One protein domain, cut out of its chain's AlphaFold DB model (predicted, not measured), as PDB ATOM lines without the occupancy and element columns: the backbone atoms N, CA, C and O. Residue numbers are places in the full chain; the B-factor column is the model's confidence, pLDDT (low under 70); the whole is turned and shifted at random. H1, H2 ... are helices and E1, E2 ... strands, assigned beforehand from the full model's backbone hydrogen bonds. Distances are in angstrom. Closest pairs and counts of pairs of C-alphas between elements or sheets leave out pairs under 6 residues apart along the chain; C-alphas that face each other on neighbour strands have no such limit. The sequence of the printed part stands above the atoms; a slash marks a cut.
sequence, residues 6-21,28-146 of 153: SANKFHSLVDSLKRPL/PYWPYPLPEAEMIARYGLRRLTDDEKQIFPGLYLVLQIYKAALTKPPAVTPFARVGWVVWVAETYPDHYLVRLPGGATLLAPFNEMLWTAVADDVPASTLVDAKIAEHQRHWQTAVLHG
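This is residues 6 to 21 and 28 to 146 of the 153 residues of an uncharacterized protein of Chloroflexi bacterium (UniProt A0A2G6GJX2). A strongly twisted sheet of five strands forms the body, with helix H1 crossing it over E1, while the long last helix, H4, makes an arm at one end of the longest axis; residues 135 to 146, of which 135 to 144 belong to H4, stick out. The small helix H2 lies off the sheet at the other end of that axis, and the short H3 only grazes the sheet. The printed part has 135 residues with four named helices and five named strands, in the order H1 H2 H3 E1 E2 E3 E4 E5 H4; the sheet runs E4 E3 E2 E1 E5, antiparallel throughout, and the class is mixed, helices and strands. The whole is only just compact, close to loose, with a radius of gyration of the C-alphas of 16.7 A, and elongated, spanning 61 by 32 by 28 A.

H1 is residues 6 to 16, 15.4 A long, beginning at C-alpha 6 (167.920, 257.317, 167.858). H2 is residues 36 to 43 and H3 residues 50 to 55. E1, residues 64 to 70, is 18.1 A long, and E2, residues 85 to 92, is 21.5 A long from C-alpha 85 (159.880, 241.975, 168.747). E3 is residues 95 to 99, 13.7 A long, E4 residues 105 to 107 and E5 residues 115 to 117. H4, residues 127 to 144, is 25.7 A long and ends at C-alpha 144 (155.159, 218.497, 156.312).

E1 to E4 form a meander, each strand the antiparallel neighbour of the one before. In the hairpin of E1 and E2, N 68 and O 86 are 2.9 A apart; in that of E2 and E3, N 97 and O 89 are 2.8 A apart; in that of E3 and E4, N 98 and O 106 are 2.8 A apart. E5 is an edge strand beside E1, with N 69 and O 116 2.8 A apart. H1 and the sheet make two layers, a helix on one face of a sheet: its height over the sheet is 7.9 A, and it runs across the strands, at 67 degrees to E1 on the local plane. The closest C-alphas of H1 and E5, those of Val 14 and Trp 115, are 5.9 A apart. H3 only grazes the sheet with residues 52 to 55. H2 and H4 are not on it. In H1, H2, H3 and H4 every O i to N i+4 pair is within hydrogen-bond range.

The two C-alphas farthest apart, those of Ala 37 and Gly 146, are 61.7 A apart. Residues 22 to 27 are not printed, and C-alphas 21 and 28 are 16.9 A apart across this cut. Residues 28 to 35 stand free. The link from E1 to E2, residues 71 to 84, is long. The mean pLDDT of the printed part is 75.4; the model's confidence is low, under 70, in 46 residues, among them 6 to 14, 28 to 34, 72 to 81 and 140 to 146.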
ATOM      1  N   SER A   6     168.473 258.634 167.513       52.78
ATOM      2  CA  SER A   6     167.920 257.317 167.858       52.78
ATOM      3  C   SER A   6     168.405 256.229 166.891       52.78
ATOM      4  O   SER A   6     168.943 255.208 167.316       52.78
ATOM      5  N   ALA A   7     168.341 256.495 165.581       55.22
ATOM      6  CA  ALA A   7     168.783 255.544 164.567       55.22
ATOM      7  C   ALA A   7     170.290 255.253 164.666       55.22
ATOM      8  O   ALA A   7     170.680 254.090 164.641       55.22
ATOM      9  N   ASN A   8     171.143 256.270 164.835       60.28
ATOM     10  CA  ASN A   8     172.594 256.059 164.960       60.28
ATOM     11  C   ASN A   8     172.969 255.262 166.219       60.28
ATOM     12  O   ASN A   8     173.835 254.390 166.158       60.28
ATOM     13  N   LYS A   9     172.296 255.519 167.348       61.66
ATOM     14  CA  LYS A   9     172.509 254.764 168.591       61.66
ATOM     15  C   LYS A   9     172.098 253.299 168.452       61.66
ATOM     16  O   LYS A   9     172.812 252.422 168.928       61.66
ATOM     17  N   PHE A  10     171.001 253.030 167.747       59.84
ATOM     18  CA  PHE A  10     170.558 251.667 167.482       59.84
ATOM     19  C   PHE A  10     171.501 250.903 166.532       59.84
ATOM     20  O   PHE A  10     171.751 249.718 166.737       59.84
ATOM     21  N   HIS A  11     172.075 251.557 165.515       59.56
ATOM     22  CA  HIS A  11     173.081 250.911 164.657       59.56
ATOM     23  C   HIS A  11     174.324 250.506 165.464       59.56
ATOM     24  O   HIS A  11     174.754 249.358 165.375       59.56
ATOM     25  N   SER A  12     174.833 251.407 166.317       67.06
ATOM     26  CA  SER A  12     175.963 251.115 167.214       67.06
ATOM     27  C   SER A  12     175.680 249.917 168.113       67.06
ATOM     28  O   SER A  12     176.520 249.038 168.276       67.06
ATOM     29  N   LEU A  13     174.474 249.868 168.668       68.00
ATOM     30  CA  LEU A  13     174.008 248.743 169.448       68.00
ATOM     31  C   LEU A  13     174.012 247.440 168.645       68.00
ATOM     32  O   LEU A  13     174.498 246.429 169.137       68.00
ATOM     33  N   VAL A  14     173.380 247.418 167.468       68.50
ATOM     34  CA  VAL A  14     173.261 246.187 166.675       68.50
ATOM     35  C   VAL A  14     174.638 245.648 166.333       68.50
ATOM     36  O   VAL A  14     174.836 244.436 166.320       68.50
ATOM     37  N   ASP A  15     175.596 246.536 166.098       70.81
ATOM     38  CA  ASP A  15     176.979 246.152 165.877       70.81
ATOM     39  C   ASP A  15     177.661 245.634 167.152       70.81
ATOM     40  O   ASP A  15     178.428 244.676 167.055       70.81
ATOM     41  N   SER A  16     177.349 246.168 168.340       66.88
ATOM     42  CA  SER A  16     177.768 245.584 169.630       66.88
ATOM     43  C   SER A  16     177.139 244.206 169.876       66.88
ATOM     44  O   SER A  16     177.841 243.267 170.243       66.88
ATOM     45  N   LEU A  17     175.845 244.039 169.590       66.62
ATOM     46  CA  LEU A  17     175.095 242.789 169.751       66.62
ATOM     47  C   LEU A  17     175.480 241.687 168.754       66.62
ATOM     48  O   LEU A  17     174.997 240.573 168.900       66.62
ATOM     49  N   LYS A  18     176.289 241.988 167.731       67.81
ATOM     50  CA  LYS A  18     176.853 241.006 166.788       67.81
ATOM     51  C   LYS A  18     178.233 240.498 167.211       67.81
ATOM     52  O   LYS A  18     178.770 239.599 166.560       67.81
ATOM     53  N   ARG A  19     178.864 241.108 168.221       62.88
ATOM     54  CA  ARG A  19     180.211 240.722 168.654       62.88
ATOM     55  C   ARG A  19     180.130 239.461 169.508       62.88
ATOM     56  O   ARG A  19     179.272 239.389 170.384       62.88
ATOM     57  N   PRO A  20     181.025 238.482 169.302       54.34
ATOM     58  CA  PRO A  20     181.087 237.335 170.182       54.34
ATOM     59  C   PRO A  20     181.386 237.787 171.621       54.34
ATOM     60  O   PRO A  20     182.293 238.593 171.826       54.34
ATOM     61  N   LEU A  21     180.640 237.250 172.597       49.97
ATOM     62  CA  LEU A  21     180.903 237.313 174.029       49.97
ATOM     63  C   LEU A  21     182.411 237.138 174.206       49.97
ATOM     64  O   LEU A  21     182.937 236.101 173.773       49.97
ATOM     65  N   PRO A  28     189.092 240.315 187.277       45.75
ATOM     66  CA  PRO A  28     188.765 240.830 188.615       45.75
ATOM     67  C   PRO A  28     187.898 242.105 188.642       45.75
ATOM     68  O   PRO A  28     188.215 243.113 188.016       45.75
ATOM     69  N   TYR A  29     186.865 242.070 189.493       41.09
ATOM     70  CA  TYR A  29     186.499 243.142 190.432       41.09
ATOM     71  C   TYR A  29     186.313 244.555 189.848       41.09
ATOM     72  O   TYR A  29     187.079 245.474 190.130       41.09
ATOM     73  N   TRP A  30     185.224 244.781 189.114       45.66
ATOM     74  CA  TRP A  30     184.587 246.099 189.171       45.66
ATOM     75  C   TRP A  30     183.556 246.033 190.296       45.66
ATOM     76  O   TRP A  30     182.760 245.094 190.282       45.66
ATOM     77  N   PRO A  31     183.553 246.953 191.283       46.00
ATOM     78  CA  PRO A  31     182.571 246.925 192.356       46.00
ATOM     79  C   PRO A  31     181.222 247.247 191.727       46.00
ATOM     80  O   PRO A  31     180.855 248.401 191.534       46.00
ATOM     81  N   TYR A  32     180.528 246.202 191.303       49.62
ATOM     82  CA  TYR A  32     179.189 246.291 190.790       49.62
ATOM     83  C   TYR A  32     178.247 246.133 191.988       49.62
ATOM     84  O   TYR A  32     178.367 245.147 192.721       49.62
ATOM     85  N   PRO A  33     177.313 247.070 192.206       63.53
ATOM     86  CA  PRO A  33     177.145 248.339 191.499       63.53
ATOM     87  C   PRO A  33     177.998 249.466 192.121       63.53
ATOM     88  O   PRO A  33     177.990 249.659 193.338       63.53
ATOM     89  N   LEU A  34     178.683 250.260 191.283       69.62
ATOM     90  CA  LEU A  34     179.216 251.566 191.694       69.62
ATOM     91  C   LEU A  34     178.048 252.427 192.209       69.62
ATOM     92  O   LEU A  34     176.911 252.228 191.763       69.62
ATOM     93  N   PRO A  35     178.294 253.414 193.090       82.56
ATOM     94  CA  PRO A  35     177.253 254.349 193.492       82.56
ATOM     95  C   PRO A  35     176.563 254.968 192.271       82.56
ATOM     96  O   PRO A  35     177.218 255.326 191.291       82.56
ATOM     97  N   GLU A  36     175.241 255.140 192.340       81.88
ATOM     98  CA  GLU A  36     174.426 255.667 191.234       81.88
ATOM     99  C   GLU A  36     175.001 256.963 190.635       81.88
ATOM    100  O   GLU A  36     175.039 257.125 189.418       81.88
ATOM    101  N   ALA A  37     175.503 257.870 191.475       84.50
ATOM    102  CA  ALA A  37     176.103 259.120 191.020       84.50
ATOM    103  C   ALA A  37     177.330 258.895 190.119       84.50
ATOM    104  O   ALA A  37     177.478 259.570 189.102       84.50
ATOM    105  N   GLU A  38     178.185 257.924 190.450       82.38
ATOM    106  CA  GLU A  38     179.330 257.564 189.608       82.38
ATOM    107  C   GLU A  38     178.884 256.891 188.319       82.38
ATOM    108  O   GLU A  38     179.465 257.119 187.260       82.38
ATOM    109  N   MET A  39     177.824 256.094 188.402       81.38
ATOM    110  CA  MET A  39     177.242 255.430 187.251       81.38
ATOM    111  C   MET A  39     176.704 256.409 186.210       81.38
ATOM    112  O   MET A  39     176.993 256.279 185.019       81.38
ATOM    113  N   ILE A  40     175.985 257.426 186.670       85.19
ATOM    114  CA  ILE A  40     175.492 258.515 185.829       85.19
ATOM    115  C   ILE A  40     176.674 259.341 185.298       85.19
ATOM    116  O   ILE A  40     176.750 259.595 184.099       85.19
ATOM    117  N   ALA A  41     177.627 259.721 186.155       84.31
ATOM    118  CA  ALA A  41     178.725 260.606 185.771       84.31
ATOM    119  C   ALA A  41     179.717 259.972 184.780       84.31
ATOM    120  O   ALA A  41     180.151 260.637 183.843       84.31
ATOM    121  N   ARG A  42     180.096 258.704 184.983       81.69
ATOM    122  CA  ARG A  42     181.135 258.039 184.176       81.69
ATOM    123  C   ARG A  42     180.606 257.478 182.868       81.69
ATOM    124  O   ARG A  42     181.291 257.551 181.854       81.69
ATOM    125  N   TYR A  43     179.413 256.895 182.901       79.88
ATOM    126  CA  TYR A  43     178.876 256.133 181.775       79.88
ATOM    127  C   TYR A  43     177.646 256.793 181.146       79.88
ATOM    128  O   TYR A  43     177.145 256.301 180.140       79.88
ATOM    129  N   GLY A  44     177.147 257.899 181.710       84.31
ATOM    130  CA  GLY A  44     175.989 258.611 181.172       84.31
ATOM    131  C   GLY A  44     174.668 257.862 181.348       84.31
ATOM    132  O   GLY A  44     173.726 258.115 180.596       84.31
ATOM    133  N   LEU A  45     174.587 256.932 182.309       87.81
ATOM    134  CA  LEU A  45     173.333 256.253 182.628       87.81
ATOM    135  C   LEU A  45     172.294 257.269 183.106       87.81
ATOM    136  O   LEU A  45     172.610 258.294 183.711       87.81
ATOM    137  N   ARG A  46     171.027 256.939 182.884       92.94
ATOM    138  CA  ARG A  46     169.877 257.690 183.377       92.94
ATOM    139  C   ARG A  46     168.930 256.781 184.144       92.94
ATOM    140  O   ARG A  46     168.912 255.567 183.951       92.94
ATOM    141  N   ARG A  47     168.091 257.396 184.971       90.50
ATOM    142  CA  ARG A  47     166.956 256.709 185.590       90.50
ATOM    143  C   ARG A  47     165.928 256.312 184.533       90.50
ATOM    144  O   ARG A  47     165.760 257.006 183.523       90.50
ATOM    145  N   LEU A  48     165.240 255.204 184.789       91.88
ATOM    146  CA  LEU A  48     164.105 254.769 183.981       91.88
ATOM    147  C   LEU A  48     162.892 255.673 184.233       91.88
ATOM    148  O   LEU A  48     162.657 256.112 185.365       91.88
ATOM    149  N   THR A  49     162.104 255.912 183.186       92.06
ATOM    150  CA  THR A  49     160.753 256.475 183.312       92.06
ATOM    151  C   THR A  49     159.810 255.463 183.965       92.06
ATOM    152  O   THR A  49     160.135 254.282 184.089       92.06
ATOM    153  N   ASP A  50     158.630 255.901 184.399       91.31
ATOM    154  CA  ASP A  50     157.675 254.990 185.041       91.31
ATOM    155  C   ASP A  50     157.167 253.904 184.084       91.31
ATOM    156  O   ASP A  50     157.046 252.750 184.492       91.31
ATOM    157  N   ASP A  51     156.993 254.223 182.800       89.50
ATOM    158  CA  ASP A  51     156.658 253.235 181.768       89.50
ATOM    159  C   ASP A  51     157.797 252.226 181.563       89.50
ATOM    160  O   ASP A  51     157.581 251.017 181.484       89.50
ATOM    161  N   GLU A  52     159.046 252.692 181.544       91.06
ATOM    162  CA  GLU A  52     160.213 251.821 181.402       91.06
ATOM    163  C   GLU A  52     160.390 250.882 182.601       91.06
ATOM    164  O   GLU A  52     160.775 249.727 182.417       91.06
ATOM    165  N   LYS A  53     160.053 251.331 183.817       91.25
ATOM    166  CA  LYS A  53     160.033 250.471 185.014       91.25
ATOM    167  C   LYS A  53     158.976 249.372 184.920       91.25
ATOM    168  O   LYS A  53     159.184 248.292 185.470       91.25
ATOM    169  N   GLN A  54     157.859 249.616 184.230       89.94
ATOM    170  CA  GLN A  54     156.866 248.569 183.960       89.94
ATOM    171  C   GLN A  54     157.405 247.534 182.963       89.94
ATOM    172  O   GLN A  54     157.125 246.341 183.097       89.94
ATOM    173  N   ILE A  55     158.209 247.969 181.987       89.69
ATOM    174  CA  ILE A  55     158.847 247.076 181.009       89.69
ATOM    175  C   ILE A  55     159.945 246.234 181.678       89.69
ATOM    176  O   ILE A  55     159.966 245.012 181.510       89.69
ATOM    177  N   PHE A  56     160.831 246.868 182.453       88.56
ATOM    178  CA  PHE A  56     161.947 246.237 183.160       88.56
ATOM    179  C   PHE A  56     161.812 246.406 184.683       88.56
ATOM    180  O   PHE A  56     162.488 247.250 185.281       88.56
ATOM    181  N   PRO A  57     160.973 245.588 185.346       86.00
ATOM    182  CA  PRO A  57     160.819 245.660 186.793       86.00
ATOM    183  C   PRO A  57     162.138 245.319 187.496       86.00
ATOM    184  O   PRO A  57     162.797 244.333 187.166       86.00
ATOM    185  N   GLY A  58     162.515 246.145 188.475       84.12
ATOM    186  CA  GLY A  58     163.762 245.999 189.234       84.12
ATOM    187  C   GLY A  58     165.004 246.602 188.568       84.12
ATOM    188  O   GLY A  58     166.064 246.605 189.190       84.12
ATOM    189  N   LEU A  59     164.893 247.143 187.347       87.38
ATOM    190  CA  LEU A  59     165.958 247.929 186.727       87.38
ATOM    191  C   LEU A  59     165.817 249.410 187.112       87.38
ATOM    192  O   LEU A  59     164.736 249.987 187.010       87.38
ATOM    193  N   TYR A  60     166.916 250.028 187.546       85.44
ATOM    194  CA  TYR A  60     166.913 251.407 188.061       85.44
ATOM    195  C   TYR A  60     167.634 252.401 187.155       85.44
ATOM    196  O   TYR A  60     167.192 253.544 187.018       85.44
ATOM    197  N   LEU A  61     168.717 251.956 186.518       88.50
ATOM    198  CA  LEU A  61     169.542 252.765 185.635       88.50
ATOM    199  C   LEU A  61     169.703 252.076 184.289       88.50
ATOM    200  O   LEU A  61     169.800 250.852 184.208       88.50
ATOM    201  N   VAL A  62     169.746 252.883 183.242       90.06
ATOM    202  CA  VAL A  62     169.922 252.412 181.877       90.06
ATOM    203  C   VAL A  62     170.629 253.477 181.058       90.06
ATOM    204  O   VAL A  62     170.458 254.673 181.297       90.06
ATOM    205  N   LEU A  63     171.408 253.060 180.074       87.81
ATOM    206  CA  LEU A  63     171.909 253.956 179.045       87.81
ATOM    207  C   LEU A  63     170.794 254.264 178.039       87.81
ATOM    208  O   LEU A  63     170.506 255.423 177.729       87.81
ATOM    209  N   GLN A  64     170.125 253.213 177.563       88.06
ATOM    210  CA  GLN A  64     169.030 253.301 176.605       88.06
ATOM    211  C   GLN A  64     168.139 252.055 176.610       88.06
ATOM    212  O   GLN A  64     168.601 250.944 176.868       88.06
ATOM    213  N   ILE A  65     166.864 252.257 176.281       89.56
ATOM    214  CA  ILE A  65     165.877 251.201 176.043       89.56
ATOM    215  C   ILE A  65     165.347 251.383 174.630       89.56
ATOM    216  O   ILE A  65     165.082 252.506 174.204       89.56
ATOM    217  N   TYR A  66     165.203 250.284 173.905       88.50
ATOM    218  CA  TYR A  66     164.690 250.277 172.540       88.50
ATOM    219  C   TYR A  66     164.016 248.933 172.251       88.50
ATOM    220  O   TYR A  66     164.111 247.977 173.030       88.50
ATOM    221  N   LYS A  67     163.324 248.862 171.115       89.25
ATOM    222  CA  LYS A  67     162.751 247.621 170.597       89.25
ATOM    223  C   LYS A  67     163.639 247.042 169.504       89.25
ATOM    224  O   LYS A  67     164.217 247.776 168.703       89.25
ATOM    225  N   ALA A  68     163.717 245.720 169.445       87.75
ATOM    226  CA  ALA A  68     164.442 245.016 168.398       87.75
ATOM    227  C   ALA A  68     163.688 243.762 167.954       87.75
ATOM    228  O   ALA A  68     163.082 243.073 168.772       87.75
ATOM    229  N   ALA A  69     163.757 243.452 166.662       86.38
ATOM    230  CA  ALA A  69     163.301 242.184 166.113       86.38
ATOM    231  C   ALA A  69     164.451 241.174 166.060       86.38
ATOM    232  O   ALA A  69     165.545 241.471 165.567       86.38
ATOM    233  N   LEU A  70     164.174 239.960 166.527       81.00
ATOM    234  CA  LEU A  70     165.078 238.818 166.448       81.00
ATOM    235  C   LEU A  70     164.936 238.129 165.094       81.00
ATOM    236  O   LEU A  70     163.839 237.735 164.716       81.00
ATOM    237  N   THR A  71     166.030 237.912 164.368       73.94
ATOM    238  CA  THR A  71     165.984 237.263 163.037       73.94
ATOM    239  C   THR A  71     166.666 235.889 162.981       73.94
ATOM    240  O   THR A  71     166.530 235.177 161.990       73.94
ATOM    241  N   LYS A  72     167.301 235.435 164.071       62.75
ATOM    242  CA  LYS A  72     167.801 234.052 164.241       62.75
ATOM    243  C   LYS A  72     167.543 233.601 165.689       62.75
ATOM    244  O   LYS A  72     167.935 234.341 166.587       62.75
ATOM    245  N   PRO A  73     166.826 232.482 165.936       56.22
ATOM    246  CA  PRO A  73     167.503 231.185 166.076       56.22
ATOM    247  C   PRO A  73     166.708 229.944 165.589       56.22
ATOM    248  O   PRO A  73     165.477 229.898 165.644       56.22
ATOM    249  N   PRO A  74     167.428 228.866 165.222       50.28
ATOM    250  CA  PRO A  74     167.208 227.612 165.948       50.28
ATOM    251  C   PRO A  74     168.523 226.874 166.272       50.28
ATOM    252  O   PRO A  74     169.209 226.431 165.357       50.28
ATOM    253  N   ALA A  75     168.843 226.747 167.571       49.44
ATOM    254  CA  ALA A  75     169.392 225.543 168.233       49.44
ATOM    255  C   ALA A  75     169.854 225.804 169.689       49.44
ATOM    256  O   ALA A  75     169.689 224.911 170.512       49.44
ATOM    257  N   VAL A  76     170.389 226.986 170.042       49.38
ATOM    258  CA  VAL A  76     171.193 227.117 171.287       49.38
ATOM    259  C   VAL A  76     170.600 228.042 172.366       49.38
ATOM    260  O   VAL A  76     170.932 227.888 173.538       49.38
ATOM    261  N   THR A  77     169.649 228.932 172.041       54.78
ATOM    262  CA  THR A  77     168.915 229.722 173.058       54.78
ATOM    263  C   THR A  77     167.459 229.246 173.181       54.78
ATOM    264  O   THR A  77     166.637 229.605 172.337       54.78
ATOM    265  N   PRO A  78     167.088 228.464 174.214       55.25
ATOM    266  CA  PRO A  78     165.779 227.801 174.284       55.25
ATOM    267  C   PRO A  78     164.586 228.753 174.478       55.25
ATOM    268  O   PRO A  78     163.448 228.365 174.220       55.25
ATOM    269  N   PHE A  79     164.824 229.995 174.912       63.56
ATOM    270  CA  PHE A  79     163.758 230.915 175.325       63.56
ATOM    271  C   PHE A  79     163.420 232.019 174.313       63.56
ATOM    272  O   PHE A  79     162.385 232.657 174.461       63.56
ATOM    273  N   ALA A  80     164.244 232.246 173.287       65.88
ATOM    274  CA  ALA A  80     164.055 233.322 172.310       65.88
ATOM    275  C   ALA A  80     163.798 232.748 170.910       65.88
ATOM    276  O   ALA A  80     164.438 231.775 170.516       65.88
ATOM    277  N   ARG A  81     162.860 233.329 170.151       69.88
ATOM    278  CA  ARG A  81     162.444 232.815 168.831       69.88
ATOM    279  C   ARG A  81     162.605 233.857 167.723       69.88
ATOM    280  O   ARG A  81     162.568 235.058 167.978       69.88
ATOM    281  N   VAL A  82     162.764 233.377 166.486       72.69
ATOM    282  CA  VAL A  82     162.798 234.221 165.279       72.69
ATOM    283  C   VAL A  82     161.475 234.971 165.148       72.69
ATOM    284  O   VAL A  82     160.410 234.395 165.353       72.69
ATOM    285  N   GLY A  83     161.555 236.241 164.769       76.88
ATOM    286  CA  GLY A  83     160.426 237.121 164.493       76.88
ATOM    287  C   GLY A  83     159.877 237.842 165.719       76.88
ATOM    288  O   GLY A  83     159.023 238.709 165.565       76.88
ATOM    289  N   TRP A  84     160.352 237.526 166.927       85.38
ATOM    290  CA  TRP A  84     159.909 238.242 168.118       85.38
ATOM    291  C   TRP A  84     160.452 239.662 168.139       85.38
ATOM    292  O   TRP A  84     161.654 239.883 167.985       85.38
ATOM    293  N   VAL A  85     159.550 240.602 168.396       88.81
ATOM    294  CA  VAL A  85     159.880 241.975 168.747       88.81
ATOM    295  C   VAL A  85     160.011 242.037 170.262       88.81
ATOM    296  O   VAL A  85     159.053 241.776 170.985       88.81
ATOM    297  N   VAL A  86     161.196 242.356 170.759       89.19
ATOM    298  CA  VAL A  86     161.513 242.371 172.190       89.19
ATOM    299  C   VAL A  86     161.969 243.755 172.620       89.19
ATOM    300  O   VAL A  86     162.487 244.524 171.810       89.19
ATOM    301  N   TRP A  87     161.798 244.062 173.904       91.25
ATOM    302  CA  TRP A  87     162.479 245.210 174.494       91.25
ATOM    303  C   TRP A  87     163.884 244.810 174.899       91.25
ATOM    304  O   TRP A  87     164.095 243.722 175.439       91.25
ATOM    305  N   VAL A  88     164.828 245.716 174.699       89.38
ATOM    306  CA  VAL A  88     166.201 245.531 175.144       89.38
ATOM    307  C   VAL A  88     166.653 246.797 175.863       89.38
ATOM    308  O   VAL A  88     166.402 247.913 175.407       89.38
ATOM    309  N   ALA A  89     167.281 246.606 177.015       89.38
ATOM    310  CA  ALA A  89     167.851 247.650 177.843       89.38
ATOM    311  C   ALA A  89     169.371 247.506 177.841       89.38
ATOM    312  O   ALA A  89     169.891 246.464 178.231       89.38
ATOM    313  N   GLU A  90     170.079 248.552 177.435       87.25
ATOM    314  CA  GLU A  90     171.518 248.667 177.653       87.25
ATOM    315  C   GLU A  90     171.756 249.201 179.056       87.25
ATOM    316  O   GLU A  90     171.560 250.388 179.317       87.25
ATOM    317  N   THR A  91     172.118 248.325 179.984       85.25
ATOM    318  CA  THR A  91     172.305 248.718 181.381       85.25
ATOM    319  C   THR A  91     173.631 249.440 181.565       85.25
ATOM    320  O   THR A  91     173.686 250.415 182.302       85.25
ATOM    321  N   TYR A  92     174.675 248.989 180.868       77.62
ATOM    322  CA  TYR A  92     176.027 249.552 180.805       77.62
ATOM    323  C   TYR A  92     176.531 249.426 179.364       77.62
ATOM    324  O   TYR A  92     175.965 248.624 178.618       77.62
ATOM    325  N   PRO A  93     177.596 250.148 178.962       77.25
ATOM    326  CA  PRO A  93     178.213 249.934 177.657       77.25
ATOM    327  C   PRO A  93     178.474 248.445 177.401       77.25
ATOM    328  O   PRO A  93     179.088 247.768 178.229       77.25
ATOM    329  N   ASP A  94     177.944 247.937 176.289       74.50
ATOM    330  CA  ASP A  94     178.035 246.536 175.859       74.50
ATOM    331  C   ASP A  94     177.377 245.495 176.803       74.50
ATOM    332  O   ASP A  94     177.583 244.294 176.641       74.50
ATOM    333  N   HIS A  95     176.546 245.921 177.764       78.81
ATOM    334  CA  HIS A  95     175.784 245.034 178.653       78.81
ATOM    335  C   HIS A  95     174.285 245.224 178.436       78.81
ATOM    336  O   HIS A  95     173.732 246.294 178.705       78.81
ATOM    337  N   TYR A  96     173.610 244.162 177.998       83.25
ATOM    338  CA  TYR A  96     172.210 244.239 177.594       83.25
ATOM    339  C   TYR A  96     171.329 243.228 178.323       83.25
ATOM    340  O   TYR A  96     171.682 242.058 178.490       83.25
ATOM    341  N   LEU A  97     170.138 243.684 178.700       86.81
ATOM    342  CA  LEU A  97     169.036 242.863 179.184       86.81
ATOM    343  C   LEU A  97     167.921 242.838 178.146       86.81
ATOM    344  O   LEU A  97     167.554 243.871 177.598       86.81
ATOM    345  N   VAL A  98     167.334 241.670 177.920       87.44
ATOM    346  CA  VAL A  98     166.220 241.463 176.994       87.44
ATOM    347  C   VAL A  98     164.981 241.096 177.785       87.44
ATOM    348  O   VAL A  98     165.009 240.183 178.611       87.44
ATOM    349  N   ARG A  99     163.873 241.778 177.493       89.12
ATOM    350  CA  ARG A  99     162.544 241.426 177.987       89.12
ATOM    351  C   ARG A  99     161.841 240.557 176.953       89.12
ATOM    352  O   ARG A  99     161.426 241.041 175.899       89.12
ATOM    353  N   LEU A 100     161.706 239.273 177.261       85.31
ATOM    354  CA  LEU A 100     161.038 238.313 176.392       85.31
ATOM    355  C   LEU A 100     159.507 238.398 176.505       85.31
ATOM    356  O   LEU A 100     158.977 238.795 177.551       85.31
ATOM    357  N   PRO A 101     158.780 237.935 175.472       80.69
ATOM    358  CA  PRO A 101     157.358 237.643 175.564       80.69
ATOM    359  C   PRO A 101     157.082 236.718 176.751       80.69
ATOM    360  O   PRO A 101     157.671 235.649 176.883       80.69
ATOM    361  N   GLY A 102     156.201 237.155 177.647       77.75
ATOM    362  CA  GLY A 102     155.922 236.467 178.914       77.75
ATOM    363  C   GLY A 102     156.632 237.025 180.126       77.75
ATOM    364  O   GLY A 102     156.386 236.563 181.234       77.75
ATOM    365  N   GLY A 103     157.429 238.073 179.939       82.06
ATOM    366  CA  GLY A 103     157.942 238.857 181.046       82.06
ATOM    367  C   GLY A 103     159.114 238.199 181.767       82.06
ATOM    368  O   GLY A 103     159.359 238.499 182.933       82.06
ATOM    369  N   ALA A 104     159.859 237.326 181.093       83.81
ATOM    370  CA  ALA A 104     161.196 236.963 181.544       83.81
ATOM    371  C   ALA A 104     162.181 238.066 181.131       83.81
ATOM    372  O   ALA A 104     162.121 238.559 180.003       83.81
ATOM    373  N   THR A 105     163.083 238.446 182.036       85.94
ATOM    374  CA  THR A 105     164.227 239.308 181.717       85.94
ATOM    375  C   THR A 105     165.483 238.453 181.748       85.94
ATOM    376  O   THR A 105     165.757 237.823 182.766       85.94
ATOM    377  N   LEU A 106     166.228 238.418 180.648       81.06
ATOM    378  CA  LEU A 106     167.457 237.636 180.513       81.06
ATOM    379  C   LEU A 106     168.602 238.536 180.048       81.06
ATOM    380  O   LEU A 106     168.361 239.584 179.454       81.06
ATOM    381  N   LEU A 107     169.844 238.107 180.266       79.44
ATOM    382  CA  LEU A 107     170.985 238.696 179.567       79.44
ATOM    383  C   LEU A 107     170.822 238.459 178.062       79.44
ATOM    384  O   LEU A 107     170.443 237.359 177.649       79.44
ATOM    385  N   ALA A 108     171.075 239.487 177.251       74.00
ATOM    386  CA  ALA A 108     171.022 239.346 175.803       74.00
ATOM    387  C   ALA A 108     172.112 238.363 175.346       74.00
ATOM    388  O   ALA A 108     173.275 238.561 175.686       74.00
ATOM    389  N   PRO A 109     171.798 237.307 174.586       64.56
ATOM    390  CA  PRO A 109     172.826 236.480 173.969       64.56
ATOM    391  C   PRO A 109     173.353 237.176 172.702       64.56
ATOM    392  O   PRO A 109     172.605 237.451 171.764       64.56
ATOM    393  N   PHE A 110     174.655 237.458 172.680       63.56
ATOM    394  CA  PHE A 110     175.311 238.305 171.674       63.56
ATOM    395  C   PHE A 110     175.783 237.548 170.415       63.56
ATOM    396  O   PHE A 110     176.103 238.148 169.398       63.56
ATOM    397  N   ASN A 111     175.848 236.214 170.441       60.94
ATOM    398  CA  ASN A 111     176.711 235.499 169.476       60.94
ATOM    399  C   ASN A 111     175.944 234.787 168.368       60.94
ATOM    400  O   ASN A 111     176.526 234.373 167.370       60.94
ATOM    401  N   GLU A 112     174.640 234.615 168.550       61.78
ATOM    402  CA  GLU A 112     173.824 233.774 167.674       61.78
ATOM    403  C   GLU A 112     172.608 234.495 167.106       61.78
ATOM    404  O   GLU A 112     171.936 233.973 166.214       61.78
ATOM    405  N   MET A 113     172.327 235.691 167.620       69.81
ATOM    406  CA  MET A 113     171.153 236.465 167.263       69.81
ATOM    407  C   MET A 113     171.525 237.584 166.304       69.81
ATOM    408  O   MET A 113     172.478 238.331 166.500       69.81
ATOM    409  N   LEU A 114     170.720 237.703 165.257       75.56
ATOM    410  CA  LEU A 114     170.708 238.871 164.398       75.56
ATOM    411  C   LEU A 114     169.598 239.805 164.883       75.56
ATOM    412  O   LEU A 114     168.440 239.391 165.011       75.56
ATOM    413  N   TRP A 115     169.964 241.056 165.133       80.81
ATOM    414  CA  TRP A 115     169.100 242.082 165.710       80.81
ATOM    415  C   TRP A 115     168.773 243.131 164.658       80.81
ATOM    416  O   TRP A 115     169.666 243.633 163.978       80.81
ATOM    417  N   THR A 116     167.490 243.454 164.508       84.25
ATOM    418  CA  THR A 116     167.025 244.488 163.572       84.25
ATOM    419  C   THR A 116     166.217 245.541 164.312       84.25
ATOM    420  O   THR A 116     165.451 245.211 165.218       84.25
ATOM    421  N   ALA A 117     166.388 246.804 163.922       80.88
ATOM    422  CA  ALA A 117     165.619 247.911 164.480       80.88
ATOM    423  C   ALA A 117     164.162 247.723 164.127       80.88
ATOM    424  O   ALA A 117     163.837 247.397 162.985       80.88
ATOM    425  N   VAL A 118     163.296 248.001 165.085       83.88
ATOM    426  CA  VAL A 118     161.891 248.223 164.784       83.88
ATOM    427  C   VAL A 118     161.522 249.627 165.214       83.88
ATOM    428  O   VAL A 118     162.131 250.190 166.124       83.88
ATOM    429  N   ALA A 119     160.545 250.203 164.526       80.69
ATOM    430  CA  ALA A 119     160.006 251.492 164.908       80.69
ATOM    431  C   ALA A 119     159.265 251.391 166.255       80.69
ATOM    432  O   ALA A 119     158.792 250.320 166.649       80.69
ATOM    433  N   ASP A 120     159.185 252.510 166.976       77.44
ATOM    434  CA  ASP A 120     158.621 252.553 168.331       77.44
ATOM    435  C   ASP A 120     157.125 252.205 168.368       77.44
ATOM    436  O   ASP A 120     156.624 251.734 169.391       77.44
ATOM    437  N   ASP A 121     156.415 252.391 167.255       83.12
ATOM    438  CA  ASP A 121     155.006 252.042 167.070       83.12
ATOM    439  C   ASP A 121     154.777 250.534 166.889       83.12
ATOM    440  O   ASP A 121     153.682 250.042 167.165       83.12
ATOM    441  N   VAL A 122     155.809 249.771 166.508       85.31
ATOM    442  CA  VAL A 122     155.722 248.311 166.400       85.31
ATOM    443  C   VAL A 122     155.594 247.717 167.806       85.31
ATOM    444  O   VAL A 122     156.489 247.905 168.637       85.31
ATOM    445  N   PRO A 123     154.504 247.008 168.141       86.69
ATOM    446  CA  PRO A 123     154.324 246.461 169.481       86.69
ATOM    447  C   PRO A 123     155.358 245.366 169.774       86.69
ATOM    448  O   PRO A 123     155.750 244.604 168.891       86.69
ATOM    449  N   ALA A 124     155.788 245.275 171.035       86.31
ATOM    450  CA  ALA A 124     156.566 244.126 171.484       86.31
ATOM    451  C   ALA A 124     155.689 242.866 171.461       86.31
ATOM    452  O   ALA A 124     154.495 242.925 171.759       86.31
ATOM    453  N   SER A 125     156.291 241.730 171.129       86.25
ATOM    454  CA  SER A 125     155.614 240.444 171.075       86.25
ATOM    455  C   SER A 125     155.075 240.049 172.450       86.25
ATOM    456  O   SER A 125     155.743 240.158 173.481       86.25
ATOM    457  N   THR A 126     153.845 239.556 172.454       83.88
ATOM    458  CA  THR A 126     153.127 239.120 173.648       83.88
ATOM    459  C   THR A 126     153.217 237.604 173.835       83.88
ATOM    460  O   THR A 126     153.609 236.855 172.939       83.88
ATOM    461  N   LEU A 127     152.798 237.115 175.009       77.06
ATOM    462  CA  LEU A 127     152.607 235.674 175.237       77.06
ATOM    463  C   LEU A 127     151.640 235.041 174.234       77.06
ATOM    464  O   LEU A 127     151.787 233.866 173.903       77.06
ATOM    465  N   VAL A 128     150.634 235.794 173.791       79.25
ATOM    466  CA  VAL A 128     149.640 235.308 172.833       79.25
ATOM    467  C   VAL A 128     150.301 235.103 171.473       79.25
ATOM    468  O   VAL A 128     150.167 234.023 170.902       79.25
ATOM    469  N   ASP A 129     151.113 236.062 171.022       77.88
ATOM    470  CA  ASP A 129     151.871 235.956 169.767       77.88
ATOM    471  C   ASP A 129     152.832 234.764 169.794       77.88
ATOM    472  O   ASP A 129     152.917 233.994 168.836       77.88
ATOM    473  N   ALA A 130     153.503 234.552 170.931       70.69
ATOM    474  CA  ALA A 130     154.378 233.405 171.143       70.69
ATOM    475  C   ALA A 130     153.631 232.064 171.009       70.69
ATOM    476  O   ALA A 130     154.113 231.158 170.324       70.69
ATOM    477  N   LYS A 131     152.444 231.947 171.621       74.12
ATOM    478  CA  LYS A 131     151.602 230.740 171.547       74.12
ATOM    479  C   LYS A 131     151.065 230.493 170.140       74.12
ATOM    480  O   LYS A 131     151.069 229.352 169.683       74.12
ATOM    481  N   ILE A 132     150.617 231.541 169.448       76.56
ATOM    482  CA  ILE A 132     150.114 231.441 168.071       76.56
ATOM    483  C   ILE A 132     151.228 230.960 167.138       76.56
ATOM    484  O   ILE A 132     151.023 230.002 166.392       76.56
ATOM    485  N   ALA A 133     152.418 231.560 167.222       71.94
ATOM    486  CA  ALA A 133     153.566 231.165 166.410       71.94
ATOM    487  C   ALA A 133     153.987 229.705 166.668       71.94
ATOM    488  O   ALA A 133     154.301 228.964 165.736       71.94
ATOM    489  N   GLU A 134     153.955 229.256 167.926       71.50
ATOM    490  CA  GLU A 134     154.232 227.861 168.278       71.50
ATOM    491  C   GLU A 134     153.199 226.897 167.688       71.50
ATOM    492  O   GLU A 134     153.572 225.882 167.094       71.50
ATOM    493  N   HIS A 135     151.915 227.238 167.794       73.44
ATOM    494  CA  HIS A 135     150.829 226.435 167.245       73.44
ATOM    495  C   HIS A 135     150.918 226.328 165.717       73.44
ATOM    496  O   HIS A 135     150.818 225.233 165.165       73.44
ATOM    497  N   GLN A 136     151.176 227.444 165.028       72.75
ATOM    498  CA  GLN A 136     151.368 227.472 163.575       72.75
ATOM    499  C   GLN A 136     152.556 226.613 163.140       72.75
ATOM    500  O   GLN A 136     152.442 225.844 162.187       72.75
ATOM    501  N   ARG A 137     153.676 226.678 163.867       69.25
ATOM    502  CA  ARG A 137     154.847 225.843 163.584       69.25
ATOM    503  C   ARG A 137     154.540 224.359 163.775       69.25
ATOM    504  O   ARG A 137     154.915 223.560 162.926       69.25
ATOM    505  N   HIS A 138     153.836 223.980 164.845       68.62
ATOM    506  CA  HIS A 138     153.418 222.588 165.052       68.62
ATOM    507  C   HIS A 138     152.512 222.088 163.925       68.62
ATOM    508  O   HIS A 138     152.706 220.968 163.459       68.62
ATOM    509  N   TRP A 139     151.588 222.919 163.436       71.69
ATOM    510  CA  TRP A 139     150.779 222.589 162.263       71.69
ATOM    511  C   TRP A 139     151.615 222.430 160.998       71.69
ATOM    512  O   TRP A 139     151.454 221.440 160.293       71.69
ATOM    513  N   GLN A 140     152.533 223.353 160.719       69.75
ATOM    514  CA  GLN A 140     153.410 223.270 159.550       69.75
ATOM    515  C   GLN A 140     154.290 222.017 159.592       69.75
ATOM    516  O   GLN A 140     154.380 221.307 158.596       69.75
ATOM    517  N   THR A 141     154.872 221.687 160.750       68.50
ATOM    518  CA  THR A 141     155.605 220.431 160.954       68.50
ATOM    519  C   THR A 141     154.684 219.221 160.759       68.50
ATOM    520  O   THR A 141     155.026 218.316 160.009       68.50
ATOM    521  N   ALA A 142     153.491 219.196 161.359       68.25
ATOM    522  CA  ALA A 142     152.556 218.075 161.215       68.25
ATOM    523  C   ALA A 142     152.094 217.853 159.759       68.25
ATOM    524  O   ALA A 142     151.991 216.706 159.321       68.25
ATOM    525  N   VAL A 143     151.872 218.937 159.008       67.25
ATOM    526  CA  VAL A 143     151.526 218.909 157.578       67.25
ATOM    527  C   VAL A 143     152.715 218.431 156.735       67.25
ATOM    528  O   VAL A 143     152.538 217.566 155.883       67.25
ATOM    529  N   LEU A 144     153.932 218.919 157.006       60.44
ATOM    530  CA  LEU A 144     155.159 218.497 156.312       60.44
ATOM    531  C   LEU A 144     155.529 217.028 156.585       60.44
ATOM    532  O   LEU A 144     156.058 216.358 155.704       60.44
ATOM    533  N   HIS A 145     155.228 216.513 157.779       63.47
ATOM    534  CA  HIS A 145     155.448 215.111 158.155       63.47
ATOM    535  C   HIS A 145     154.265 214.184 157.812       63.47
ATOM    536  O   HIS A 145     154.263 213.022 158.215       63.47
ATOM    537  N   GLY A 146     153.259 214.667 157.069       54.47
ATOM    538  CA  GLY A 146     152.178 213.834 156.535       54.47
ATOM    539  C   GLY A 146     151.244 213.219 157.584       54.47
ATOM    540  O   GLY A 146     150.553 212.246 157.286       54.47
TER     541      GLY A 146